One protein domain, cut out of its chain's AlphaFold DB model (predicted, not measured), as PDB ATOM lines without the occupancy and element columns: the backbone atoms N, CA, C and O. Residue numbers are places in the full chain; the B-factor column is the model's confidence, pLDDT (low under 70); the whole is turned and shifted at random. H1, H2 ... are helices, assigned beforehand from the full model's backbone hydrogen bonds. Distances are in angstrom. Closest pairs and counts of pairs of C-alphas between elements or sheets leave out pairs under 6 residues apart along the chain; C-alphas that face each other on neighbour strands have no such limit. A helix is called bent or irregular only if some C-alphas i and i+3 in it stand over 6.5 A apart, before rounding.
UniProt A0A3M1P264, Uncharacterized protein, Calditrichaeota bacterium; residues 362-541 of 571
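AT A GLANCE: This is residues 362 to 541 of the 571 residues of an uncharacterized protein of Calditrichaeota bacterium (UniProt A0A3M1P264). A long up-and-down bundle of H1, H2, H5 and H7 makes one arm of a wide V, with short H6 before H7 on the same side. A smaller group, H3, bent H4 and H8, makes the other arm, and H8 reaches to its far end. The printed part has 180 residues with eight named helices, H1 to H8 in order, and no named strand: all helix. It is loose, with a radius of gyration of the C-alphas of 20.7 A and spans of 71 by 33 by 20 A.

IN THESE COORDINATES: Find C-alpha 366 at (190.271, 171.046, 211.047); from there H1, residues 366 to 392, runs 39.6 A. H2, residues 398 to 417, covers 30.2 A and is irregular: C-alphas 413 and 416 are 7.3 A apart. H3, residues 419 to 434, covers 22.2 A. H4, residues 440 to 463, was assigned as one helix by its hydrogen bonds but is bent: C-alphas 449 and 452 are 6.9 A apart. Its arms are H4a, residues 440 to 449, and H4b, residues 452 to 463, at a steep tilt of 41 degrees; H4a is itself irregular, with C-alphas 442 and 445 at 6.52 A. H5, residues 467 to 486, covers 28.6 A. H6, residues 499 to 502, and H7, residues 504 to 515, follow. H8, residues 518 to 540, runs 32.9 A to C-alpha 540 at (202.475, 202.262, 215.306).

HOW THE PARTS SIT: Begin with the hub, H5. It touches H2, closest C-alphas Leu 483 and Val 401 at 6.8 A, opposite ways at a shallow tilt of 9 degrees. With residues 470 to 473 alone it touches H7, Glu 470 to Val 509 at 7.6 A. The hairpin of H1 and H2 comes closest at the C-alphas of Lys 387 and Val 402, 5.8 A. H1 touches H7 with residues 368 to 376 alone, Tyr 368 to Leu 512 at 5.7 A. H6 touches H5, Ile 480 to Tyr 499 at 5.9 A. Outward, H3 and H5 touch only at their ends, Phe 420 to Leu 469 at 6.6 A. H3 touches H4b, Tyr 423 to Pro 453 at 5.3 A. H8 touches H4b with residues 518 to 528 alone, Ala 521 to Ala 458 at 4.2 A. H5 and H8 are apart. Every O i to N i+4 pair is within hydrogen-bond range in H1, H3, H4b, H5, H7 and H8, against 12 of 16 in H2 and 4 of 6 in H4a; H6 is too short for such a pair.

THE WHOLE: The C-alphas farthest apart are those of Arg 490 and Gly 541, 72.4 A. The printed part has no cut. The link from H5 to H6, residues 487 to 498, is long; the others are tight. Mean pLDDT of the printed part is 91.6; look for values under 70 at residues 394 to 397 and 489 to 493.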
ATOM      1  N   GLN A 362     187.436 176.891 216.463       87.25
ATOM      2  CA  GLN A 362     186.322 175.961 216.236       87.25
ATOM      3  C   GLN A 362     185.998 175.759 214.752       87.25
ATOM      4  O   GLN A 362     184.914 175.294 214.399       87.25
ATOM      5  N   VAL A 363     186.937 176.110 213.876       92.12
ATOM      6  CA  VAL A 363     186.791 175.960 212.434       92.12
ATOM      7  C   VAL A 363     186.457 174.511 212.055       92.12
ATOM      8  O   VAL A 363     187.156 173.555 212.401       92.12
ATOM      9  N   SER A 364     185.371 174.363 211.299       89.38
ATOM     10  CA  SER A 364     184.678 173.092 211.066       89.38
ATOM     11  C   SER A 364     185.483 172.037 210.291       89.38
ATOM     12  O   SER A 364     185.204 170.842 210.411       89.38
ATOM     13  N   TRP A 365     186.487 172.437 209.501       93.75
ATOM     14  CA  TRP A 365     187.263 171.517 208.655       93.75
ATOM     15  C   TRP A 365     188.553 170.983 209.288       93.75
ATOM     16  O   TRP A 365     189.109 170.017 208.762       93.75
ATOM     17  N   PHE A 366     189.035 171.534 210.411       95.06
ATOM     18  CA  PHE A 366     190.271 171.046 211.047       95.06
ATOM     19  C   PHE A 366     190.231 169.549 211.399       95.06
ATOM     20  O   PHE A 366     191.160 168.839 211.005       95.06
ATOM     21  N   PRO A 367     189.153 169.006 212.006       95.81
ATOM     22  CA  PRO A 367     189.081 167.572 212.292       95.81
ATOM     23  C   PRO A 367     189.126 166.699 211.030       95.81
ATOM     24  O   PRO A 367     189.595 165.564 211.071       95.81
ATOM     25  N   TYR A 368     188.645 167.206 209.891       96.38
ATOM     26  CA  TYR A 368     188.666 166.465 208.630       96.38
ATOM     27  C   TYR A 368     190.049 166.463 207.986       96.38
ATOM     28  O   TYR A 368     190.431 165.461 207.393       96.38
ATOM     29  N   LEU A 369     190.832 167.532 208.150       95.75
ATOM     30  CA  LEU A 369     192.241 167.524 207.753       95.75
ATOM     31  C   LEU A 369     193.053 166.523 208.577       95.75
ATOM     32  O   LEU A 369     193.871 165.802 208.005       95.75
ATOM     33  N   ASP A 370     192.765 166.412 209.877       95.56
ATOM     34  CA  ASP A 370     193.368 165.393 210.744       95.56
ATOM     35  C   ASP A 370     192.988 163.979 210.281       95.56
ATOM     36  O   ASP A 370     193.852 163.108 210.181       95.56
ATOM     37  N   LYS A 371     191.722 163.755 209.896       97.19
ATOM     38  CA  LYS A 371     191.276 162.486 209.291       97.19
ATOM     39  C   LYS A 371     191.977 162.193 207.961       97.19
ATOM     40  O   LYS A 371     192.420 161.066 207.762       97.19
ATOM     41  N   VAL A 372     192.104 163.176 207.062       96.75
ATOM     42  CA  VAL A 372     192.835 163.016 205.790       96.75
ATOM     43  C   VAL A 372     194.280 162.618 206.072       96.75
ATOM     44  O   VAL A 372     194.766 161.648 205.495       96.75
ATOM     45  N   ARG A 373     194.958 163.319 206.990       96.69
ATOM     46  CA  ARG A 373     196.345 163.017 207.352       96.69
ATOM     47  C   ARG A 373     196.482 161.622 207.957       96.69
ATOM     48  O   ARG A 373     197.299 160.843 207.475       96.69
ATOM     49  N   ALA A 374     195.640 161.279 208.930       96.50
ATOM     50  CA  ALA A 374     195.634 159.960 209.558       96.50
ATOM     51  C   ALA A 374     195.387 158.834 208.539       96.50
ATOM     52  O   ALA A 374     196.023 157.781 208.607       96.50
ATOM     53  N   HIS A 375     194.506 159.060 207.559       96.38
ATOM     54  CA  HIS A 375     194.230 158.093 206.495       96.38
ATOM     55  C   HIS A 375     195.421 157.905 205.551       96.38
ATOM     56  O   HIS A 375     195.762 156.780 205.177       96.38
ATOM     57  N   LEU A 376     196.103 158.996 205.196       95.88
ATOM     58  CA  LEU A 376     197.326 158.942 204.398       95.88
ATOM     59  C   LEU A 376     198.459 158.246 205.155       95.88
ATOM     60  O   LEU A 376     199.110 157.377 204.582       95.88
ATOM     61  N   ASP A 377     198.648 158.547 206.440       95.81
ATOM     62  CA  ASP A 377     199.653 157.889 207.280       95.81
ATOM     63  C   ASP A 377     199.353 156.386 207.439       95.81
ATOM     64  O   ASP A 377     200.258 155.556 207.328       95.81
ATOM     65  N   SER A 378     198.080 156.005 207.594       95.69
ATOM     66  CA  SER A 378     197.641 154.601 207.566       95.69
ATOM     67  C   SER A 378     197.977 153.925 206.230       95.69
ATOM     68  O   SER A 378     198.565 152.839 206.205       95.69
ATOM     69  N   THR A 379     197.703 154.601 205.109       95.44
ATOM     70  CA  THR A 379     198.029 154.095 203.767       95.44
ATOM     71  C   THR A 379     199.543 153.940 203.587       95.44
ATOM     72  O   THR A 379     199.999 152.917 203.080       95.44
ATOM     73  N   ILE A 380     200.345 154.908 204.045       95.44
ATOM     74  CA  ILE A 380     201.817 154.854 204.028       95.44
ATOM     75  C   ILE A 380     202.326 153.666 204.851       95.44
ATOM     76  O   ILE A 380     203.206 152.930 204.396       95.44
ATOM     77  N   ASN A 381     201.773 153.445 206.044       94.88
ATOM     78  CA  ASN A 381     202.137 152.312 206.891       94.88
ATOM     79  C   ASN A 381     201.817 150.979 206.205       94.88
ATOM     80  O   ASN A 381     202.658 150.075 206.191       94.88
ATOM     81  N   TYR A 382     200.654 150.882 205.561       93.44
ATOM     82  CA  TYR A 382     200.279 149.704 204.787       93.44
ATOM     83  C   TYR A 382     201.203 149.487 203.578       93.44
ATOM     84  O   TYR A 382     201.734 148.393 203.393       93.44
ATOM     85  N   MET A 383     201.503 150.536 202.812       91.94
ATOM     86  CA  MET A 383     202.460 150.488 201.699       91.94
ATOM     87  C   MET A 383     203.859 150.050 202.146       91.94
ATOM     88  O   MET A 383     204.513 149.262 201.461       91.94
ATOM     89  N   ASN A 384     204.321 150.497 203.316       92.44
ATOM     90  CA  ASN A 384     205.588 150.043 203.886       92.44
ATOM     91  C   ASN A 384     205.553 148.561 204.280       92.44
ATOM     92  O   ASN A 384     206.520 147.849 204.013       92.44
ATOM     93  N   PHE A 385     204.445 148.073 204.843       90.31
ATOM     94  CA  PHE A 385     204.257 146.642 205.093       90.31
ATOM     95  C   PHE A 385     204.323 145.826 203.791       90.31
ATOM     96  O   PHE A 385     205.052 144.832 203.722       90.31
ATOM     97  N   VAL A 386     203.635 146.275 202.735       87.94
ATOM     98  CA  VAL A 386     203.692 145.644 201.404       87.94
ATOM     99  C   VAL A 386     205.122 145.639 200.863       87.94
ATOM    100  O   VAL A 386     205.604 144.604 200.398       87.94
ATOM    101  N   LYS A 387     205.842 146.759 200.988       89.06
ATOM    102  CA  LYS A 387     207.247 146.882 200.576       89.06
ATOM    103  C   LYS A 387     208.138 145.831 201.239       89.06
ATOM    104  O   LYS A 387     208.946 145.198 200.560       89.06
ATOM    105  N   GLU A 388     207.999 145.631 202.550       87.56
ATOM    106  CA  GLU A 388     208.794 144.639 203.285       87.56
ATOM    107  C   GLU A 388     208.427 143.199 202.900       87.56
ATOM    108  O   GLU A 388     209.312 142.355 202.755       87.56
ATOM    109  N   ARG A 389     207.151 142.913 202.613       84.06
ATOM    110  CA  ARG A 389     206.747 141.608 202.062       84.06
ATOM    111  C   ARG A 389     207.381 141.338 200.699       84.06
ATOM    112  O   ARG A 389     207.927 140.257 200.494       84.06
ATOM    113  N   TYR A 390     207.393 142.321 199.801       81.19
ATOM    114  CA  TYR A 390     208.035 142.192 198.489       81.19
ATOM    115  C   TYR A 390     209.555 142.004 198.579       81.19
ATOM    116  O   TYR A 390     210.121 141.231 197.804       81.19
ATOM    117  N   ARG A 391     210.217 142.639 199.555       80.62
ATOM    118  CA  ARG A 391     211.651 142.429 199.825       80.62
ATOM    119  C   ARG A 391     211.980 140.989 200.215       80.62
ATOM    120  O   ARG A 391     213.019 140.474 199.804       80.62
ATOM    121  N   LEU A 392     211.110 140.335 200.981       77.88
ATOM    122  CA  LEU A 392     211.336 138.969 201.461       77.88
ATOM    123  C   LEU A 392     211.167 137.903 200.365       77.88
ATOM    124  O   LEU A 392     211.800 136.855 200.446       77.88
ATOM    125  N   ILE A 393     210.360 138.166 199.333       72.56
ATOM    126  CA  ILE A 393     209.963 137.157 198.332       72.56
ATOM    127  C   ILE A 393     210.984 137.031 197.164       72.56
ATOM    128  O   ILE A 393     210.876 136.107 196.366       72.56
ATOM    129  N   ARG A 394     212.033 137.878 197.090       64.56
ATOM    130  CA  ARG A 394     213.156 137.820 196.107       64.56
ATOM    131  C   ARG A 394     212.735 137.492 194.658       64.56
ATOM    132  O   ARG A 394     213.303 136.605 194.025       64.56
ATOM    133  N   LEU A 395     211.751 138.209 194.117       61.66
ATOM    134  CA  LEU A 395     211.371 138.078 192.704       61.66
ATOM    135  C   LEU A 395     212.139 139.076 191.835       61.66
ATOM    136  O   LEU A 395     212.241 140.248 192.199       61.66
ATOM    137  N   ASP A 396     212.569 138.651 190.647       61.41
ATOM    138  CA  ASP A 396     213.288 139.484 189.666       61.41
ATOM    139  C   ASP A 396     212.498 140.738 189.215       61.41
ATOM    140  O   ASP A 396     213.083 141.697 188.724       61.41
ATOM    141  N   LYS A 397     211.173 140.773 189.437       62.38
ATOM    142  CA  LYS A 397     210.274 141.914 189.150       62.38
ATOM    143  C   LYS A 397     209.932 142.793 190.367       62.38
ATOM    144  O   LYS A 397     209.149 143.728 190.253       62.38
ATOM    145  N   SER A 398     210.498 142.515 191.544       72.00
ATOM    146  CA  SER A 398     210.180 143.250 192.785       72.00
ATOM    147  C   SER A 398     210.757 144.673 192.836       72.00
ATOM    148  O   SER A 398     210.254 145.506 193.590       72.00
ATOM    149  N   GLY A 399     211.781 144.975 192.027       80.56
ATOM    150  CA  GLY A 399     212.462 146.275 192.027       80.56
ATOM    151  C   GLY A 399     211.559 147.446 191.630       80.56
ATOM    152  O   GLY A 399     211.554 148.464 192.316       80.56
ATOM    153  N   GLU A 400     210.754 147.279 190.579       85.88
ATOM    154  CA  GLU A 400     209.847 148.316 190.067       85.88
ATOM    155  C   GLU A 400     208.717 148.631 191.060       85.88
ATOM    156  O   GLU A 400     208.459 149.793 191.369       85.88
ATOM    157  N   VAL A 401     208.106 147.600 191.657       87.44
ATOM    158  CA  VAL A 401     207.064 147.751 192.691       87.44
ATOM    159  C   VAL A 401     207.616 148.466 193.927       87.44
ATOM    160  O   VAL A 401     206.994 149.390 194.445       87.44
ATOM    161  N   VAL A 402     208.808 148.076 194.397       88.94
ATOM    162  CA  VAL A 402     209.455 148.701 195.563       88.94
ATOM    163  C   VAL A 402     209.859 150.151 195.282       88.94
ATOM    164  O   VAL A 402     209.775 150.979 196.190       88.94
ATOM    165  N   LEU A 403     210.296 150.467 194.058       90.44
ATOM    166  CA  LEU A 403     210.622 151.834 193.654       90.44
ATOM    167  C   LEU A 403     209.365 152.712 193.633       90.44
ATOM    168  O   LEU A 403     209.335 153.719 194.337       90.44
ATOM    169  N   ASN A 404     208.303 152.272 192.952       92.38
ATOM    170  CA  ASN A 404     207.024 152.989 192.898       92.38
ATOM    171  C   ASN A 404     206.423 153.205 194.297       92.38
ATOM    172  O   ASN A 404     205.949 154.297 194.604       92.38
ATOM    173  N   LEU A 405     206.504 152.208 195.190       92.81
ATOM    174  CA  LEU A 405     206.094 152.355 196.594       92.81
ATOM    175  C   LEU A 405     206.868 153.469 197.312       92.81
ATOM    176  O   LEU A 405     206.270 154.267 198.031       92.81
ATOM    177  N   LYS A 406     208.195 153.536 197.139       93.75
ATOM    178  CA  LYS A 406     209.020 154.586 197.758       93.75
ATOM    179  C   LYS A 406     208.675 155.971 197.220       93.75
ATOM    180  O   LYS A 406     208.591 156.906 198.010       93.75
ATOM    181  N   GLU A 407     208.484 156.089 195.910       95.50
ATOM    182  CA  GLU A 407     208.124 157.351 195.264       95.50
ATOM    183  C   GLU A 407     206.762 157.856 195.747       95.50
ATOM    184  O   GLU A 407     206.663 158.998 196.187       95.50
ATOM    185  N   ILE A 408     205.737 156.994 195.763       95.81
ATOM    186  CA  ILE A 408     204.397 157.357 196.248       95.81
ATOM    187  C   ILE A 408     204.448 157.779 197.720       95.81
ATOM    188  O   ILE A 408     203.867 158.799 198.079       95.81
ATOM    189  N   VAL A 409     205.170 157.044 198.577       95.62
ATOM    190  CA  VAL A 409     205.312 157.401 200.001       95.62
ATOM    191  C   VAL A 409     205.984 158.767 200.171       95.62
ATOM    192  O   VAL A 409     205.481 159.594 200.932       95.62
ATOM    193  N   ALA A 410     207.079 159.034 199.452       94.81
ATOM    194  CA  ALA A 410     207.761 160.328 199.506       94.81
ATOM    195  C   ALA A 410     206.861 161.473 199.001       94.81
ATOM    196  O   ALA A 410     206.826 162.555 199.584       94.81
ATOM    197  N   GLU A 411     206.082 161.234 197.946       95.38
ATOM    198  CA  GLU A 411     205.146 162.218 197.404       95.38
ATOM    199  C   GLU A 411     203.931 162.463 198.308       95.38
ATOM    200  O   GLU A 411     203.445 163.595 198.371       95.38
ATOM    201  N   MET A 412     203.445 161.444 199.022       94.94
ATOM    202  CA  MET A 412     202.371 161.585 200.013       94.94
ATOM    203  C   MET A 412     202.808 162.402 201.226       94.94
ATOM    204  O   MET A 412     202.024 163.192 201.748       94.94
ATOM    205  N   GLN A 413     204.071 162.279 201.641       93.06
ATOM    206  CA  GLN A 413     204.641 163.121 202.695       93.06
ATOM    207  C   GLN A 413     204.662 164.605 202.306       93.06
ATOM    208  O   GLN A 413     204.628 165.463 203.181       93.06
ATOM    209  N   SER A 414     204.633 164.925 201.008       93.12
ATOM    210  CA  SER A 414     204.597 166.301 200.510       93.12
ATOM    211  C   SER A 414     203.194 166.938 200.530       93.12
ATOM    212  O   SER A 414     202.983 167.950 199.851       93.12
ATOM    213  N   LEU A 415     202.214 166.357 201.235       93.75
ATOM    214  CA  LEU A 415     200.870 166.934 201.382       93.75
ATOM    215  C   LEU A 415     200.914 168.353 201.965       93.75
ATOM    216  O   LEU A 415     200.124 169.204 201.565       93.75
ATOM    217  N   ASP A 416     201.896 168.631 202.822       92.06
ATOM    218  CA  ASP A 416     202.106 169.937 203.455       92.06
ATOM    219  C   ASP A 416     202.412 171.057 202.439       92.06
ATOM    220  O   ASP A 416     202.329 172.238 202.767       92.06
ATOM    221  N   ASN A 417     202.713 170.706 201.181       93.00
ATOM    222  CA  ASN A 417     202.893 171.659 200.082       93.00
ATOM    223  C   ASN A 417     201.590 171.990 199.335       93.00
ATOM    224  O   ASN A 417     201.568 172.937 198.545       93.00
ATOM    225  N   VAL A 418     200.507 171.237 199.555       95.56
ATOM    226  CA  VAL A 418     199.190 171.522 198.970       95.56
ATOM    227  C   VAL A 418     198.631 172.777 199.618       95.56
ATOM    228  O   VAL A 418     198.498 172.834 200.835       95.56
ATOM    229  N   LEU A 419     198.276 173.780 198.813       94.44
ATOM    230  CA  LEU A 419     197.973 175.122 199.307       94.44
ATOM    231  C   LEU A 419     196.845 175.131 200.355       94.44
ATOM    232  O   LEU A 419     197.058 175.701 201.423       94.44
ATOM    233  N   PHE A 420     195.706 174.466 200.118       95.81
ATOM    234  CA  PHE A 420     194.618 174.401 201.113       95.81
ATOM    235  C   PHE A 420     195.056 173.781 202.447       95.81
ATOM    236  O   PHE A 420     194.788 174.337 203.517       95.81
ATOM    237  N   TYR A 421     195.757 172.645 202.383       95.94
ATOM    238  CA  TYR A 421     196.245 171.936 203.564       95.94
ATOM    239  C   TYR A 421     197.283 172.783 204.311       95.94
ATOM    240  O   TYR A 421     197.136 173.045 205.501       95.94
ATOM    241  N   ARG A 422     198.280 173.299 203.585       96.00
ATOM    242  CA  ARG A 422     199.345 174.165 204.098       96.00
ATOM    243  C   ARG A 422     198.800 175.387 204.820       96.00
ATOM    244  O   ARG A 422     199.250 175.703 205.914       96.00
ATOM    245  N   TYR A 423     197.853 176.095 204.206       97.06
ATOM    246  CA  TYR A 423     197.279 177.306 204.791       97.06
ATOM    247  C   TYR A 423     196.451 176.985 206.028       97.06
ATOM    248  O   TYR A 423     196.577 177.685 207.025       97.06
ATOM    249  N   SER A 424     195.687 175.893 206.012       96.44
ATOM    250  CA  SER A 424     194.940 175.459 207.197       96.44
ATOM    251  C   SER A 424     195.869 175.100 208.361       96.44
ATOM    252  O   SER A 424     195.604 175.495 209.493       96.44
ATOM    253  N   GLN A 425     196.988 174.419 208.087       95.62
ATOM    254  CA  GLN A 425     197.997 174.128 209.110       95.62
ATOM    255  C   GLN A 425     198.668 175.401 209.633       95.62
ATOM    256  O   GLN A 425     198.826 175.533 210.838       95.62
ATOM    257  N   ARG A 426     198.988 176.380 208.772       95.88
ATOM    258  CA  ARG A 426     199.526 177.681 209.215       95.88
ATOM    259  C   ARG A 426     198.579 178.414 210.161       95.88
ATOM    260  O   ARG A 426     199.034 178.906 211.186       95.88
ATOM    261  N   VAL A 427     197.281 178.451 209.844       97.00
ATOM    262  CA  VAL A 427     196.264 179.040 210.734       97.00
ATOM    263  C   VAL A 427     196.252 178.318 212.078       97.00
ATOM    264  O   VAL A 427     196.301 178.972 213.114       97.00
ATOM    265  N   ARG A 428     196.255 176.982 212.078       95.75
ATOM    266  CA  ARG A 428     196.287 176.189 213.314       95.75
ATOM    267  C   ARG A 428     197.549 176.442 214.141       95.75
ATOM    268  O   ARG A 428     197.442 176.776 215.311       95.75
ATOM    269  N   THR A 429     198.731 176.366 213.528       96.06
ATOM    270  CA  THR A 429     200.010 176.637 214.203       96.06
ATOM    271  C   THR A 429     200.058 178.049 214.777       96.06
ATOM    272  O   THR A 429     200.582 178.241 215.872       96.06
ATOM    273  N   PHE A 430     199.502 179.037 214.072       97.19
ATOM    274  CA  PHE A 430     199.393 180.393 214.596       97.19
ATOM    275  C   PHE A 430     198.495 180.459 215.833       97.19
ATOM    276  O   PHE A 430     198.923 181.003 216.843       97.19
ATOM    277  N   ILE A 431     197.300 179.858 215.786       96.38
ATOM    278  CA  ILE A 431     196.381 179.784 216.935       96.38
ATOM    279  C   ILE A 431     197.080 179.149 218.145       96.38
ATOM    280  O   ILE A 431     197.054 179.721 219.232       96.38
ATOM    281  N   ASP A 432     197.748 178.012 217.948       95.56
ATOM    282  CA  ASP A 432     198.458 177.300 219.016       95.56
ATOM    283  C   ASP A 432     199.615 178.142 219.590       95.56
ATOM    284  O   ASP A 432     199.863 178.153 220.797       95.56
ATOM    285  N   THR A 433     200.314 178.894 218.734       95.88
ATOM    286  CA  THR A 433     201.425 179.759 219.160       95.88
ATOM    287  C   THR A 433     200.921 180.966 219.942       95.88
ATOM    288  O   THR A 433     201.455 181.261 221.009       95.88
ATOM    289  N   VAL A 434     199.854 181.621 219.475       95.31
ATOM    290  CA  VAL A 434     199.230 182.759 220.166       95.31
ATOM    291  C   VAL A 434     198.743 182.358 221.560       95.31
ATOM    292  O   VAL A 434     198.784 183.177 222.460       95.31
ATOM    293  N   GLN A 435     198.374 181.102 221.815       93.94
ATOM    294  CA  GLN A 435     197.993 180.671 223.169       93.94
ATOM    295  C   GLN A 435     199.145 180.674 224.187       93.94
ATOM    296  O   GLN A 435     198.889 180.688 225.391       93.94
ATOM    297  N   THR A 436     200.401 180.628 223.737       92.62
ATOM    298  CA  THR A 436     201.565 180.408 224.616       92.62
ATOM    299  C   THR A 436     202.646 181.477 224.508       92.62
ATOM    300  O   THR A 436     203.459 181.604 225.423       92.62
ATOM    301  N   GLU A 437     202.656 182.255 223.429       93.12
ATOM    302  CA  GLU A 437     203.673 183.262 223.154       93.12
ATOM    303  C   GLU A 437     203.042 184.651 223.035       93.12
ATOM    304  O   GLU A 437     202.001 184.821 222.404       93.12
ATOM    305  N   LYS A 438     203.704 185.644 223.635       92.38
ATOM    306  CA  LYS A 438     203.301 187.061 223.616       92.38
ATOM    307  C   LYS A 438     204.327 187.972 222.941       92.38
ATOM    308  O   LYS A 438     204.055 189.146 222.703       92.38
ATOM    309  N   LYS A 439     205.517 187.442 222.646       91.50
ATOM    310  CA  LYS A 439     206.633 188.196 222.077       91.50
ATOM    311  C   LYS A 439     206.327 188.689 220.672       91.50
ATOM    312  O   LYS A 439     206.066 187.895 219.763       91.50
ATOM    313  N   LEU A 440     206.476 189.993 220.456       92.06
ATOM    314  CA  LEU A 440     206.316 190.599 219.132       92.06
ATOM    315  C   LEU A 440     207.339 190.047 218.131       92.06
ATOM    316  O   LEU A 440     207.012 189.841 216.965       92.06
ATOM    317  N   SER A 441     208.554 189.748 218.599       92.19
ATOM    318  CA  SER A 441     209.630 189.157 217.795       92.19
ATOM    319  C   SER A 441     209.281 187.781 217.202       92.19
ATOM    320  O   SER A 441     209.818 187.412 216.159       92.19
ATOM    321  N   VAL A 442     208.363 187.038 217.832       92.69
ATOM    322  CA  VAL A 442     207.861 185.743 217.340       92.69
ATOM    323  C   VAL A 442     206.573 185.922 216.541       92.69
ATOM    324  O   VAL A 442     206.431 185.361 215.458       92.69
ATOM    325  N   LEU A 443     205.636 186.719 217.059       94.19
ATOM    326  CA  LEU A 443     204.296 186.830 216.490       94.19
ATOM    327  C   LEU A 443     204.246 187.676 215.210       94.19
ATOM    328  O   LEU A 443     203.489 187.322 214.312       94.19
ATOM    329  N   LYS A 444     205.058 188.738 215.079       93.31
ATOM    330  CA  LYS A 444     205.090 189.604 213.878       93.31
ATOM    331  C   LYS A 444     205.281 188.810 212.573       93.31
ATOM    332  O   LYS A 444     204.381 188.874 211.736       93.31
ATOM    333  N   PRO A 445     206.365 188.027 212.388       92.38
ATOM    334  CA  PRO A 445     206.562 187.286 211.140       92.38
ATOM    335  C   PRO A 445     205.452 186.257 210.895       92.38
ATOM    336  O   PRO A 445     205.050 186.039 209.757       92.38
ATOM    337  N   MET A 446     204.905 185.650 211.955       95.00
ATOM    338  CA  MET A 446     203.797 184.706 211.810       95.00
ATOM    339  C   MET A 446     202.501 185.385 211.366       95.00
ATOM    340  O   MET A 446     201.777 184.806 210.560       95.00
ATOM    341  N   VAL A 447     202.207 186.592 211.864       95.38
ATOM    342  CA  VAL A 447     201.066 187.395 211.409       95.38
ATOM    343  C   VAL A 447     201.227 187.744 209.931       95.38
ATOM    344  O   VAL A 447     200.314 187.489 209.149       95.38
ATOM    345  N   GLU A 448     202.388 188.265 209.534       92.12
ATOM    346  CA  GLU A 448     202.682 188.635 208.141       92.12
ATOM    347  C   GLU A 448     202.517 187.437 207.187       92.12
ATOM    348  O   GLU A 448     201.881 187.549 206.135       92.12
ATOM    349  N   ASP A 449     202.982 186.253 207.599       92.25
ATOM    350  CA  ASP A 449     202.827 184.999 206.852       92.25
ATOM    351  C   ASP A 449     201.386 184.457 206.807       92.25
ATOM    352  O   ASP A 449     201.088 183.575 205.984       92.25
ATOM    353  N   LEU A 450     200.501 184.941 207.686       95.81
ATOM    354  CA  LEU A 450     199.140 184.446 207.897       95.81
ATOM    355  C   LEU A 450     198.066 185.252 207.155       95.81
ATOM    356  O   LEU A 450     197.062 184.662 206.745       95.81
ATOM    357  N   LEU A 451     198.261 186.558 206.940       92.69
ATOM    358  CA  LEU A 451     197.223 187.433 206.364       92.69
ATOM    359  C   LEU A 451     196.707 186.918 205.008       92.69
ATOM    360  O   LEU A 451     195.500 186.787 204.801       92.69
ATOM    361  N   ASN A 452     197.618 186.535 204.108       91.44
ATOM    362  CA  ASN A 452     197.271 185.977 202.794       91.44
ATOM    363  C   ASN A 452     196.571 184.602 202.882       91.44
ATOM    364  O   ASN A 452     195.577 184.380 202.175       91.44
ATOM    365  N   PRO A 453     197.049 183.650 203.715       95.62
ATOM    366  CA  PRO A 453     196.316 182.423 204.005       95.62
ATOM    367  C   PRO A 453     194.869 182.615 204.461       95.62
ATOM    368  O   PRO A 453     194.012 181.885 203.967       95.62
ATOM    369  N   LEU A 454     194.583 183.575 205.348       96.56
ATOM    370  CA  LEU A 454     193.226 183.797 205.868       96.56
ATOM    371  C   LEU A 454     192.240 184.171 204.756       96.56
ATOM    372  O   LEU A 454     191.198 183.528 204.630       96.56
ATOM    373  N   ASP A 455     192.595 185.130 203.895       93.06
ATOM    374  CA  ASP A 455     191.760 185.517 202.746       93.06
ATOM    375  C   ASP A 455     191.557 184.363 201.770       93.06
ATOM    376  O   ASP A 455     190.442 184.082 201.323       93.06
ATOM    377  N   THR A 456     192.650 183.668 201.448       94.44
ATOM    378  CA  THR A 456     192.608 182.569 200.485       94.44
ATOM    379  C   THR A 456     191.715 181.436 200.990       94.44
ATOM    380  O   THR A 456     190.957 180.851 200.213       94.44
ATOM    381  N   LEU A 457     191.790 181.120 202.285       96.75
ATOM    382  CA  LEU A 457     190.913 180.139 202.913       96.75
ATOM    383  C   LEU A 457     189.466 180.634 202.953       96.75
ATOM    384  O   LEU A 457     188.582 179.854 202.616       96.75
ATOM    385  N   ALA A 458     189.216 181.910 203.261       96.12
ATOM    386  CA  ALA A 458     187.865 182.467 203.287       96.12
ATOM    387  C   ALA A 458     187.169 182.304 201.927       96.12
ATOM    388  O   ALA A 458     186.084 181.729 201.850       96.12
ATOM    389  N   THR A 459     187.831 182.702 200.834       95.44
ATOM    390  CA  THR A 459     187.304 182.523 199.470       95.44
ATOM    391  C   THR A 459     187.066 181.050 199.130       95.44
ATOM    392  O   THR A 459     186.078 180.706 198.480       95.44
ATOM    393  N   ARG A 460     187.955 180.151 199.562       95.00
ATOM    394  CA  ARG A 460     187.823 178.710 199.299       95.00
ATOM    395  C   ARG A 460     186.684 178.067 200.077       95.00
ATOM    396  O   ARG A 460     185.998 177.215 199.522       95.00
ATOM    397  N   VAL A 461     186.451 178.491 201.314       95.19
ATOM    398  CA  VAL A 461     185.320 178.036 202.131       95.19
ATOM    399  C   VAL A 461     183.999 178.490 201.506       95.19
ATOM    400  O   VAL A 461     183.097 177.673 201.338       95.19
ATOM    401  N   GLU A 462     183.900 179.746 201.057       93.44
ATOM    402  CA  GLU A 462     182.693 180.264 200.387       93.44
ATOM    403  C   GLU A 462     182.378 179.551 199.080       93.44
ATOM    404  O   GLU A 462     181.238 179.179 198.811       93.44
ATOM    405  N   THR A 463     183.406 179.356 198.258       93.44
ATOM    406  CA  THR A 463     183.268 178.691 196.957       93.44
ATOM    407  C   THR A 463     183.230 177.169 197.080       93.44
ATOM    408  O   THR A 463     183.007 176.480 196.085       93.44
ATOM    409  N   ARG A 464     183.439 176.638 198.292       93.50
ATOM    410  CA  ARG A 464     183.613 175.215 198.604       93.50
ATOM    411  C   ARG A 464     184.690 174.530 197.755       93.50
ATOM    412  O   ARG A 464     184.556 173.369 197.374       93.50
ATOM    413  N   GLN A 465     185.766 175.255 197.448       91.94
ATOM    414  CA  GLN A 465     186.837 174.808 196.560       91.94
ATOM    415  C   GLN A 465     188.062 174.298 197.328       91.94
ATOM    416  O   GLN A 465     188.885 175.065 197.832       91.94
ATOM    417  N   VAL A 466     188.248 172.979 197.297       95.00
ATOM    418  CA  VAL A 466     189.467 172.277 197.749       95.00
ATOM    419  C   VAL A 466     190.169 171.566 196.588       95.00
ATOM    420  O   VAL A 466     190.820 170.540 196.760       95.00
ATOM    421  N   GLY A 467     190.041 172.123 195.379       92.44
ATOM    422  CA  GLY A 467     190.433 171.460 194.133       92.44
ATOM    423  C   GLY A 467     191.918 171.112 194.014       92.44
ATOM    424  O   GLY A 467     192.275 170.182 193.303       92.44
ATOM    425  N   ASP A 468     192.809 171.826 194.695       95.56
ATOM    426  CA  ASP A 468     194.230 171.469 194.788       95.56
ATOM    427  C   ASP A 468     194.470 170.228 195.658       95.56
ATOM    428  O   ASP A 468     195.266 169.368 195.281       95.56
ATOM    429  N   LEU A 469     193.759 170.109 196.782       96.75
ATOM    430  CA  LEU A 469     193.764 168.917 197.625       96.75
ATOM    431  C   LEU A 469     193.158 167.727 196.881       96.75
ATOM    432  O   LEU A 469     193.788 166.675 196.817       96.75
ATOM    433  N   GLU A 470     192.002 167.906 196.242       97.12
ATOM    434  CA  GLU A 470     191.357 166.867 195.430       97.12
ATOM    435  C   GLU A 470     192.267 166.385 194.302       97.12
ATOM    436  O   GLU A 470     192.491 165.185 194.174       97.12
ATOM    437  N   LYS A 471     192.861 167.301 193.525       97.44
ATOM    438  CA  LYS A 471     193.808 166.951 192.455       97.44
ATOM    439  C   LYS A 471     195.009 166.184 192.989       97.44
ATOM    440  O   LYS A 471     195.446 165.225 192.354       97.44
ATOM    441  N   ARG A 472     195.559 166.588 194.141       97.44
ATOM    442  CA  ARG A 472     196.713 165.901 194.732       97.44
ATOM    443  C   ARG A 472     196.349 164.499 195.215       97.44
ATOM    444  O   ARG A 472     197.105 163.567 194.958       97.44
ATOM    445  N   LEU A 473     195.193 164.336 195.852       97.50
ATOM    446  CA  LEU A 473     194.692 163.027 196.271       97.50
ATOM    447  C   LEU A 473     194.348 162.149 195.057       97.50
ATOM    448  O   LEU A 473     194.748 160.995 194.986       97.50
ATOM    449  N   GLN A 474     193.713 162.699 194.026       97.56
ATOM    450  CA  GLN A 474     193.442 161.968 192.788       97.56
ATOM    451  C   GLN A 474     194.734 161.490 192.116       97.56
ATOM    452  O   GLN A 474     194.805 160.347 191.669       97.56
ATOM    453  N   PHE A 475     195.770 162.330 192.094       97.44
ATOM    454  CA  PHE A 475     197.093 161.961 191.598       97.44
ATOM    455  C   PHE A 475     197.700 160.786 192.383       97.44
ATOM    456  O   PHE A 475     198.181 159.830 191.773       97.44
ATOM    457  N   PHE A 476     197.628 160.804 193.719       97.38
ATOM    458  CA  PHE A 476     198.055 159.658 194.530       97.38
ATOM    459  C   PHE A 476     197.221 158.410 194.226       97.38
ATOM    460  O   PHE A 476     197.786 157.339 194.022       97.38
ATOM    461  N   GLY A 477     195.898 158.550 194.124       97.06
ATOM    462  CA  GLY A 477     194.990 157.457 193.788       97.06
ATOM    463  C   GLY A 477     195.327 156.795 192.456       97.06
ATOM    464  O   GLY A 477     195.458 155.577 192.403       97.06
ATOM    465  N   GLN A 478     195.562 157.582 191.404       97.56
ATOM    466  CA  GLN A 478     195.967 157.076 190.086       97.56
ATOM    467  C   GLN A 478     197.288 156.300 190.148       97.56
ATOM    468  O   GLN A 478     197.403 155.224 189.560       97.56
ATOM    469  N   LYS A 479     198.277 156.806 190.896       97.00
ATOM    470  CA  LYS A 479     199.548 156.099 191.100       97.00
ATOM    471  C   LYS A 479     199.374 154.796 191.882       97.00
ATOM    472  O   LYS A 479     199.991 153.795 191.530       97.00
ATOM    473  N   ILE A 480     198.515 154.783 192.901       95.94
ATOM    474  CA  ILE A 480     198.210 153.578 193.683       95.94
ATOM    475  C   ILE A 480     197.468 152.541 192.824       95.94
ATOM    476  O   ILE A 480     197.808 151.365 192.877       95.94
ATOM    477  N   GLN A 481     196.521 152.949 191.973       95.38
ATOM    478  CA  GLN A 481     195.851 152.038 191.031       95.38
ATOM    479  C   GLN A 481     196.830 151.429 190.024       95.38
ATOM    480  O   GLN A 481     196.784 150.225 189.759       95.38
ATOM    481  N   ALA A 482     197.734 152.249 189.479       94.38
ATOM    482  CA  ALA A 482     198.795 151.767 188.602       94.38
ATOM    483  C   ALA A 482     199.686 150.753 189.335       94.38
ATOM    484  O   ALA A 482     199.959 149.679 188.802       94.38
ATOM    485  N   LEU A 483     200.056 151.033 190.588       91.81
ATOM    486  CA  LEU A 483     200.813 150.111 191.432       91.81
ATOM    487  C   LEU A 483     200.066 148.787 191.677       91.81
ATOM    488  O   LEU A 483     200.654 147.723 191.491       91.81
ATOM    489  N   ASP A 484     198.778 148.822 192.023       90.75
ATOM    490  CA  ASP A 484     197.956 147.621 192.253       90.75
ATOM    491  C   ASP A 484     197.841 146.728 191.003       90.75
ATOM    492  O   ASP A 484     197.681 145.502 191.107       90.75
ATOM    493  N   SER A 485     197.951 147.318 189.807       89.44
ATOM    494  CA  SER A 485     197.992 146.576 188.542       89.44
ATOM    495  C   SER A 485     199.320 145.835 188.316       89.44
ATOM    496  O   SER A 485     199.325 144.793 187.659       89.44
ATOM    497  N   LEU A 486     200.419 146.323 188.908       86.75
ATOM    498  CA  LEU A 486     201.757 145.721 188.834       86.75
ATOM    499  C   LEU A 486     201.975 144.601 189.869       86.75
ATOM    500  O   LEU A 486     202.877 143.779 189.703       86.75
ATOM    501  N   ILE A 487     201.164 144.549 190.930       83.00
ATOM    502  CA  ILE A 487     201.231 143.507 191.967       83.00
ATOM    503  C   ILE A 487     200.826 142.146 191.362       83.00
ATOM    504  O   ILE A 487     199.715 141.986 190.853       83.00
ATOM    505  N   ASP A 488     201.715 141.146 191.434       72.75
ATOM    506  CA  ASP A 488     201.514 139.805 190.852       72.75
ATOM    507  C   ASP A 488     200.329 139.073 191.513       72.75
ATOM    508  O   ASP A 488     200.226 139.002 192.740       72.75
ATOM    509  N   VAL A 489     199.468 138.456 190.694       67.62
ATOM    510  CA  VAL A 489     198.319 137.626 191.103       67.62
ATOM    511  C   VAL A 489     198.708 136.544 192.121       67.62
ATOM    512  O   VAL A 489     197.907 136.222 192.996       67.62
ATOM    513  N   ARG A 490     199.938 136.011 192.062       64.81
ATOM    514  CA  ARG A 490     200.434 135.007 193.023       64.81
ATOM    515  C   ARG A 490     200.641 135.568 194.434       64.81
ATOM    516  O   ARG A 490     200.492 134.822 195.394       64.81
ATOM    517  N   ILE A 491     200.951 136.862 194.558       65.88
ATOM    518  CA  ILE A 491     201.144 137.568 195.838       65.88
ATOM    519  C   ILE A 491     199.832 138.206 196.322       65.88
ATOM    520  O   ILE A 491     199.653 138.387 197.526       65.88
ATOM    521  N   LYS A 492     198.866 138.463 195.424       63.81
ATOM    522  CA  LYS A 492     197.548 139.037 195.770       63.81
ATOM    523  C   LYS A 492     196.765 138.246 196.825       63.81
ATOM    524  O   LYS A 492     195.862 138.801 197.440       63.81
ATOM    525  N   LYS A 493     197.094 136.967 197.049       69.19
ATOM    526  CA  LYS A 493     196.467 136.156 198.104       69.19
ATOM    527  C   LYS A 493     196.863 136.611 199.517       69.19
ATOM    528  O   LYS A 493     196.038 136.521 200.418       69.19
ATOM    529  N   ASP A 494     198.079 137.138 199.676       74.12
ATOM    530  CA  ASP A 494     198.644 137.559 200.968       74.12
ATOM    531  C   ASP A 494     198.799 139.087 201.087       74.12
ATOM    532  O   ASP A 494     199.044 139.609 202.177       74.12
ATOM    533  N   VAL A 495     198.650 139.814 199.974       81.06
ATOM    534  CA  VAL A 495     198.685 141.279 199.909       81.06
ATOM    535  C   VAL A 495     197.448 141.793 199.163       81.06
ATOM    536  O   VAL A 495     197.437 141.787 197.928       81.06
ATOM    537  N   PRO A 496     196.403 142.226 199.892       80.81
ATOM    538  CA  PRO A 496     195.273 142.945 199.309       80.81
ATOM    539  C   PRO A 496     195.705 144.177 198.499       80.81
ATOM    540  O   PRO A 496     196.770 144.750 198.727       80.81
ATOM    541  N   ALA A 497     194.852 144.593 197.559       88.44
ATOM    542  CA  ALA A 497     195.033 145.848 196.831       88.44
ATOM    543  C   ALA A 497     195.034 147.041 197.804       88.44
ATOM    544  O   ALA A 497     194.275 147.051 198.776       88.44
ATOM    545  N   ILE A 498     195.872 148.040 197.535       92.88
ATOM    546  CA  ILE A 498     196.046 149.223 198.389       92.88
ATOM    547  C   ILE A 498     194.926 150.242 198.129       92.88
ATOM    548  O   ILE A 498     194.454 150.906 199.055       92.88
ATOM    549  N   TYR A 499     194.466 150.351 196.879       94.88
ATOM    550  CA  TYR A 499     193.508 151.369 196.454       94.88
ATOM    551  C   TYR A 499     192.153 151.348 197.189       94.88
ATOM    552  O   TYR A 499     191.704 152.430 197.562       94.88
ATOM    553  N   PRO A 500     191.505 150.194 197.466       92.94
ATOM    554  CA  PRO A 500     190.213 150.170 198.164       92.94
ATOM    555  C   PRO A 500     190.251 150.758 199.581       92.94
ATOM    556  O   PRO A 500     189.246 151.250 200.087       92.94
ATOM    557  N   GLU A 501     191.408 150.712 200.248       90.00
ATOM    558  CA  GLU A 501     191.567 151.412 201.520       90.00
ATOM    559  C   GLU A 501     191.816 152.900 201.281       90.00
ATOM    560  O   GLU A 501     191.189 153.742 201.917       90.00
ATOM    561  N   TYR A 502     192.681 153.235 200.320       95.75
ATOM    562  CA  TYR A 502     193.009 154.615 199.973       95.75
ATOM    563  C   TYR A 502     191.784 155.438 199.537       95.75
ATOM    564  O   TYR A 502     191.624 156.570 199.994       95.75
ATOM    565  N   GLU A 503     190.900 154.883 198.700       96.12
ATOM    566  CA  GLU A 503     189.772 155.604 198.087       96.12
ATOM    567  C   GLU A 503     188.799 156.214 199.106       96.12
ATOM    568  O   GLU A 503     188.134 157.208 198.815       96.12
ATOM    569  N   LYS A 504     188.773 155.690 200.339       95.50
ATOM    570  CA  LYS A 504     187.988 156.248 201.448       95.50
ATOM    571  C   LYS A 504     188.346 157.707 201.753       95.50
ATOM    572  O   LYS A 504     187.489 158.444 202.237       95.50
ATOM    573  N   VAL A 505     189.564 158.157 201.419       96.62
ATOM    574  CA  VAL A 505     189.984 159.558 201.591       96.62
ATOM    575  C   VAL A 505     189.102 160.532 200.811       96.62
ATOM    576  O   VAL A 505     188.870 161.643 201.279       96.62
ATOM    577  N   PHE A 506     188.560 160.122 199.659       97.31
ATOM    578  CA  PHE A 506     187.665 160.972 198.873       97.31
ATOM    579  C   PHE A 506     186.345 161.215 199.609       97.31
ATOM    580  O   PHE A 506     185.858 162.341 199.609       97.31
ATOM    581  N   GLY A 507     185.826 160.211 200.326       96.56
ATOM    582  CA  GLY A 507     184.666 160.379 201.208       96.56
ATOM    583  C   GLY A 507     184.923 161.404 202.314       96.56
ATOM    584  O   GLY A 507     184.094 162.278 202.542       96.56
ATOM    585  N   ILE A 508     186.114 161.376 202.927       97.38
ATOM    586  CA  ILE A 508     186.517 162.360 203.948       97.38
ATOM    587  C   ILE A 508     186.562 163.781 203.358       97.38
ATOM    588  O   ILE A 508     186.177 164.736 204.028       97.38
ATOM    589  N   VAL A 509     187.012 163.939 202.108       96.88
ATOM    590  CA  VAL A 509     187.050 165.244 201.420       96.88
ATOM    591  C   VAL A 509     185.651 165.736 201.040       96.88
ATOM    592  O   VAL A 509     185.379 166.929 201.158       96.88
ATOM    593  N   GLU A 510     184.745 164.849 200.626       96.31
ATOM    594  CA  GLU A 510     183.339 165.213 200.412       96.31
ATOM    595  C   GLU A 510     182.672 165.662 201.718       96.31
ATOM    596  O   GLU A 510     182.012 166.704 201.750       96.31
ATOM    597  N   GLU A 511     182.907 164.939 202.816       95.94
ATOM    598  CA  GLU A 511     182.445 165.342 204.147       95.94
ATOM    599  C   GLU A 511     183.030 166.703 204.550       95.94
ATOM    600  O   GLU A 511     182.282 167.580 204.978       95.94
ATOM    601  N   LEU A 512     184.330 166.927 204.330       96.31
ATOM    602  CA  LEU A 512     184.996 168.211 204.576       96.31
ATOM    603  C   LEU A 512     184.314 169.356 203.816       96.31
ATOM    604  O   LEU A 512     184.024 170.399 204.395       96.31
ATOM    605  N   LYS A 513     184.018 169.180 202.524       95.19
ATOM    606  CA  LYS A 513     183.315 170.209 201.738       95.19
ATOM    607  C   LYS A 513     181.905 170.468 202.261       95.19
ATOM    608  O   LYS A 513     181.417 171.595 202.175       95.19
ATOM    609  N   SER A 514     181.245 169.434 202.780       93.81
ATOM    610  CA  SER A 514     179.898 169.546 203.340       93.81
ATOM    611  C   SER A 514     179.860 170.322 204.659       93.81
ATOM    612  O   SER A 514     178.829 170.920 204.967       93.81
ATOM    613  N   THR A 515     180.972 170.367 205.406       93.06
ATOM    614  CA  THR A 515     181.050 171.105 206.674       93.06
ATOM    615  C   THR A 515     181.351 172.586 206.511       93.06
ATOM    616  O   THR A 515     181.158 173.336 207.465       93.06
ATOM    617  N   PHE A 516     181.752 173.035 205.317       95.31
ATOM    618  CA  PHE A 516     182.020 174.445 205.057       95.31
ATOM    619  C   PHE A 516     180.808 175.333 205.339       95.31
ATOM    620  O   PHE A 516     179.796 175.325 204.624       95.31
ATOM    621  N   ASN A 517     180.967 176.145 206.380       92.19
ATOM    622  CA  ASN A 517     180.004 177.121 206.838       92.19
ATOM    623  C   ASN A 517     180.394 178.515 206.312       92.19
ATOM    624  O   ASN A 517     181.513 178.959 206.570       92.19
ATOM    625  N   PRO A 518     179.496 179.251 205.626       92.69
ATOM    626  CA  PRO A 518     179.751 180.640 205.241       92.69
ATOM    627  C   PRO A 518     180.172 181.538 206.415       92.69
ATOM    628  O   PRO A 518     180.950 182.470 206.225       92.69
ATOM    629  N   GLN A 519     179.718 181.232 207.636       94.31
ATOM    630  CA  GLN A 519     180.143 181.949 208.837       94.31
ATOM    631  C   GLN A 519     181.645 181.791 209.117       94.31
ATOM    632  O   GLN A 519     182.269 182.743 209.573       94.31
ATOM    633  N   ASP A 520     182.253 180.648 208.792       94.62
ATOM    634  CA  ASP A 520     183.693 180.443 208.983       94.62
ATOM    635  C   ASP A 520     184.503 181.355 208.046       94.62
ATOM    636  O   ASP A 520     185.539 181.885 208.436       94.62
ATOM    637  N   ALA A 521     184.009 181.610 206.828       94.81
ATOM    638  CA  ALA A 521     184.636 182.561 205.910       94.81
ATOM    639  C   ALA A 521     184.531 184.011 206.411       94.81
ATOM    640  O   ALA A 521     185.490 184.775 206.293       94.81
ATOM    641  N   VAL A 522     183.392 184.385 207.006       95.81
ATOM    642  CA  VAL A 522     183.230 185.686 207.676       95.81
ATOM    643  C   VAL A 522     184.191 185.796 208.861       95.81
ATOM    644  O   VAL A 522     184.887 186.802 208.986       95.81
ATOM    645  N   ASN A 523     184.299 184.747 209.679       96.06
ATOM    646  CA  ASN A 523     185.216 184.700 210.817       96.06
ATOM    647  C   ASN A 523     186.679 184.845 210.371       96.06
ATOM    648  O   ASN A 523     187.413 185.607 210.988       96.06
ATOM    649  N   LEU A 524     187.093 184.187 209.279       96.81
ATOM    650  CA  LEU A 524     188.444 184.317 208.714       96.81
ATOM    651  C   LEU A 524     188.762 185.752 208.272       96.81
ATOM    652  O   LEU A 524     189.846 186.251 208.570       96.81
ATOM    653  N   ARG A 525     187.828 186.434 207.595       96.25
ATOM    654  CA  ARG A 525     188.031 187.829 207.162       96.25
ATOM    655  C   ARG A 525     188.048 188.806 208.327       96.25
ATOM    656  O   ARG A 525     188.893 189.695 208.356       96.25
ATOM    657  N   ASN A 526     187.141 188.630 209.284       96.62
ATOM    658  CA  ASN A 526     187.116 189.454 210.488       96.62
ATOM    659  C   ASN A 526     188.412 189.267 211.283       96.62
ATOM    660  O   ASN A 526     189.052 190.251 211.631       96.62
ATOM    661  N   ALA A 527     188.845 188.017 211.480       96.88
ATOM    662  CA  ALA A 527     190.100 187.709 212.150       96.88
ATOM    663  C   ALA A 527     191.299 188.316 211.417       96.88
ATOM    664  O   ALA A 527     192.143 188.914 212.068       96.88
ATOM    665  N   ARG A 528     191.362 188.239 210.080       96.56
ATOM    666  CA  ARG A 528     192.416 188.902 209.292       96.56
ATOM    667  C   ARG A 528     192.486 190.393 209.606       96.56
ATOM    668  O   ARG A 528     193.559 190.868 209.957       96.56
ATOM    669  N   SER A 529     191.366 191.107 209.485       95.94
ATOM    670  CA  SER A 529     191.319 192.550 209.736       95.94
ATOM    671  C   SER A 529     191.726 192.883 211.171       95.94
ATOM    672  O   SER A 529     192.568 193.750 211.369       95.94
ATOM    673  N   SER A 530     191.202 192.158 212.163       96.19
ATOM    674  CA  SER A 530     191.530 192.387 213.577       96.19
ATOM    675  C   SER A 530     192.980 192.036 213.923       96.19
ATOM    676  O   SER A 530     193.597 192.734 214.723       96.19
ATOM    677  N   ILE A 531     193.547 190.983 213.329       96.69
ATOM    678  CA  ILE A 531     194.956 190.600 213.504       96.69
ATOM    679  C   ILE A 531     195.876 191.656 212.874       96.69
ATOM    680  O   ILE A 531     196.845 192.071 213.509       96.69
ATOM    681  N   GLU A 532     195.568 192.108 211.654       95.06
ATOM    682  CA  GLU A 532     196.317 193.160 210.954       95.06
ATOM    683  C   GLU A 532     196.271 194.482 211.733       95.06
ATOM    684  O   GLU A 532     197.313 195.075 212.000       95.06
ATOM    685  N   GLU A 533     195.084 194.898 212.177       94.50
ATOM    686  CA  GLU A 533     194.889 196.088 213.010       94.50
ATOM    687  C   GLU A 533     195.652 195.983 214.336       94.50
ATOM    688  O   GLU A 533     196.360 196.915 214.712       94.50
ATOM    689  N   SER A 534     195.602 194.829 215.008       92.94
ATOM    690  CA  SER A 534     196.328 194.609 216.267       92.94
ATOM    691  C   SER A 534     197.844 194.696 216.087       92.94
ATOM    692  O   SER A 534     198.526 195.282 216.927       92.94
ATOM    693  N   LEU A 535     198.386 194.153 214.988       92.44
ATOM    694  CA  LEU A 535     199.810 194.285 214.671       92.44
ATOM    695  C   LEU A 535     200.172 195.742 214.367       92.44
ATOM    696  O   LEU A 535     201.164 196.250 214.891       92.44
ATOM    697  N   LEU A 536     199.367 196.430 213.552       91.25
ATOM    698  CA  LEU A 536     199.590 197.835 213.223       91.25
ATOM    699  C   LEU A 536     199.520 198.727 214.460       91.25
ATOM    700  O   LEU A 536     200.311 199.658 214.551       91.25
ATOM    701  N   GLU A 537     198.636 198.456 215.415       89.25
ATOM    702  CA  GLU A 537     198.597 199.174 216.690       89.25
ATOM    703  C   GLU A 537     199.808 198.868 217.578       89.25
ATOM    704  O   GLU A 537     200.342 199.780 218.205       89.25
ATOM    705  N   ALA A 538     200.295 197.625 217.613       88.38
ATOM    706  CA  ALA A 538     201.505 197.290 218.362       88.38
ATOM    707  C   ALA A 538     202.752 197.996 217.790       88.38
ATOM    708  O   ALA A 538     203.601 198.463 218.552       88.38
ATOM    709  N   LEU A 539     202.844 198.109 216.458       87.62
ATOM    710  CA  LEU A 539     203.959 198.759 215.757       87.62
ATOM    711  C   LEU A 539     203.851 200.287 215.768       87.62
ATOM    712  O   LEU A 539     204.798 200.988 216.126       87.62
ATOM    713  N   ASN A 540     202.687 200.822 215.400       87.25
ATOM    714  CA  ASN A 540     202.475 202.262 215.306       87.25
ATOM    715  C   ASN A 540     202.161 202.897 216.653       87.25
ATOM    716  O   ASN A 540     202.306 204.112 216.765       87.25
ATOM    717  N   GLY A 541     201.758 202.119 217.652       86.38
ATOM    718  CA  GLY A 541     201.315 202.602 218.947       86.38
ATOM    719  C   GLY A 541     199.876 203.110 218.974       86.38
ATOM    720  O   GLY A 541     199.205 203.206 217.947       86.38
TER     721      GLY A 541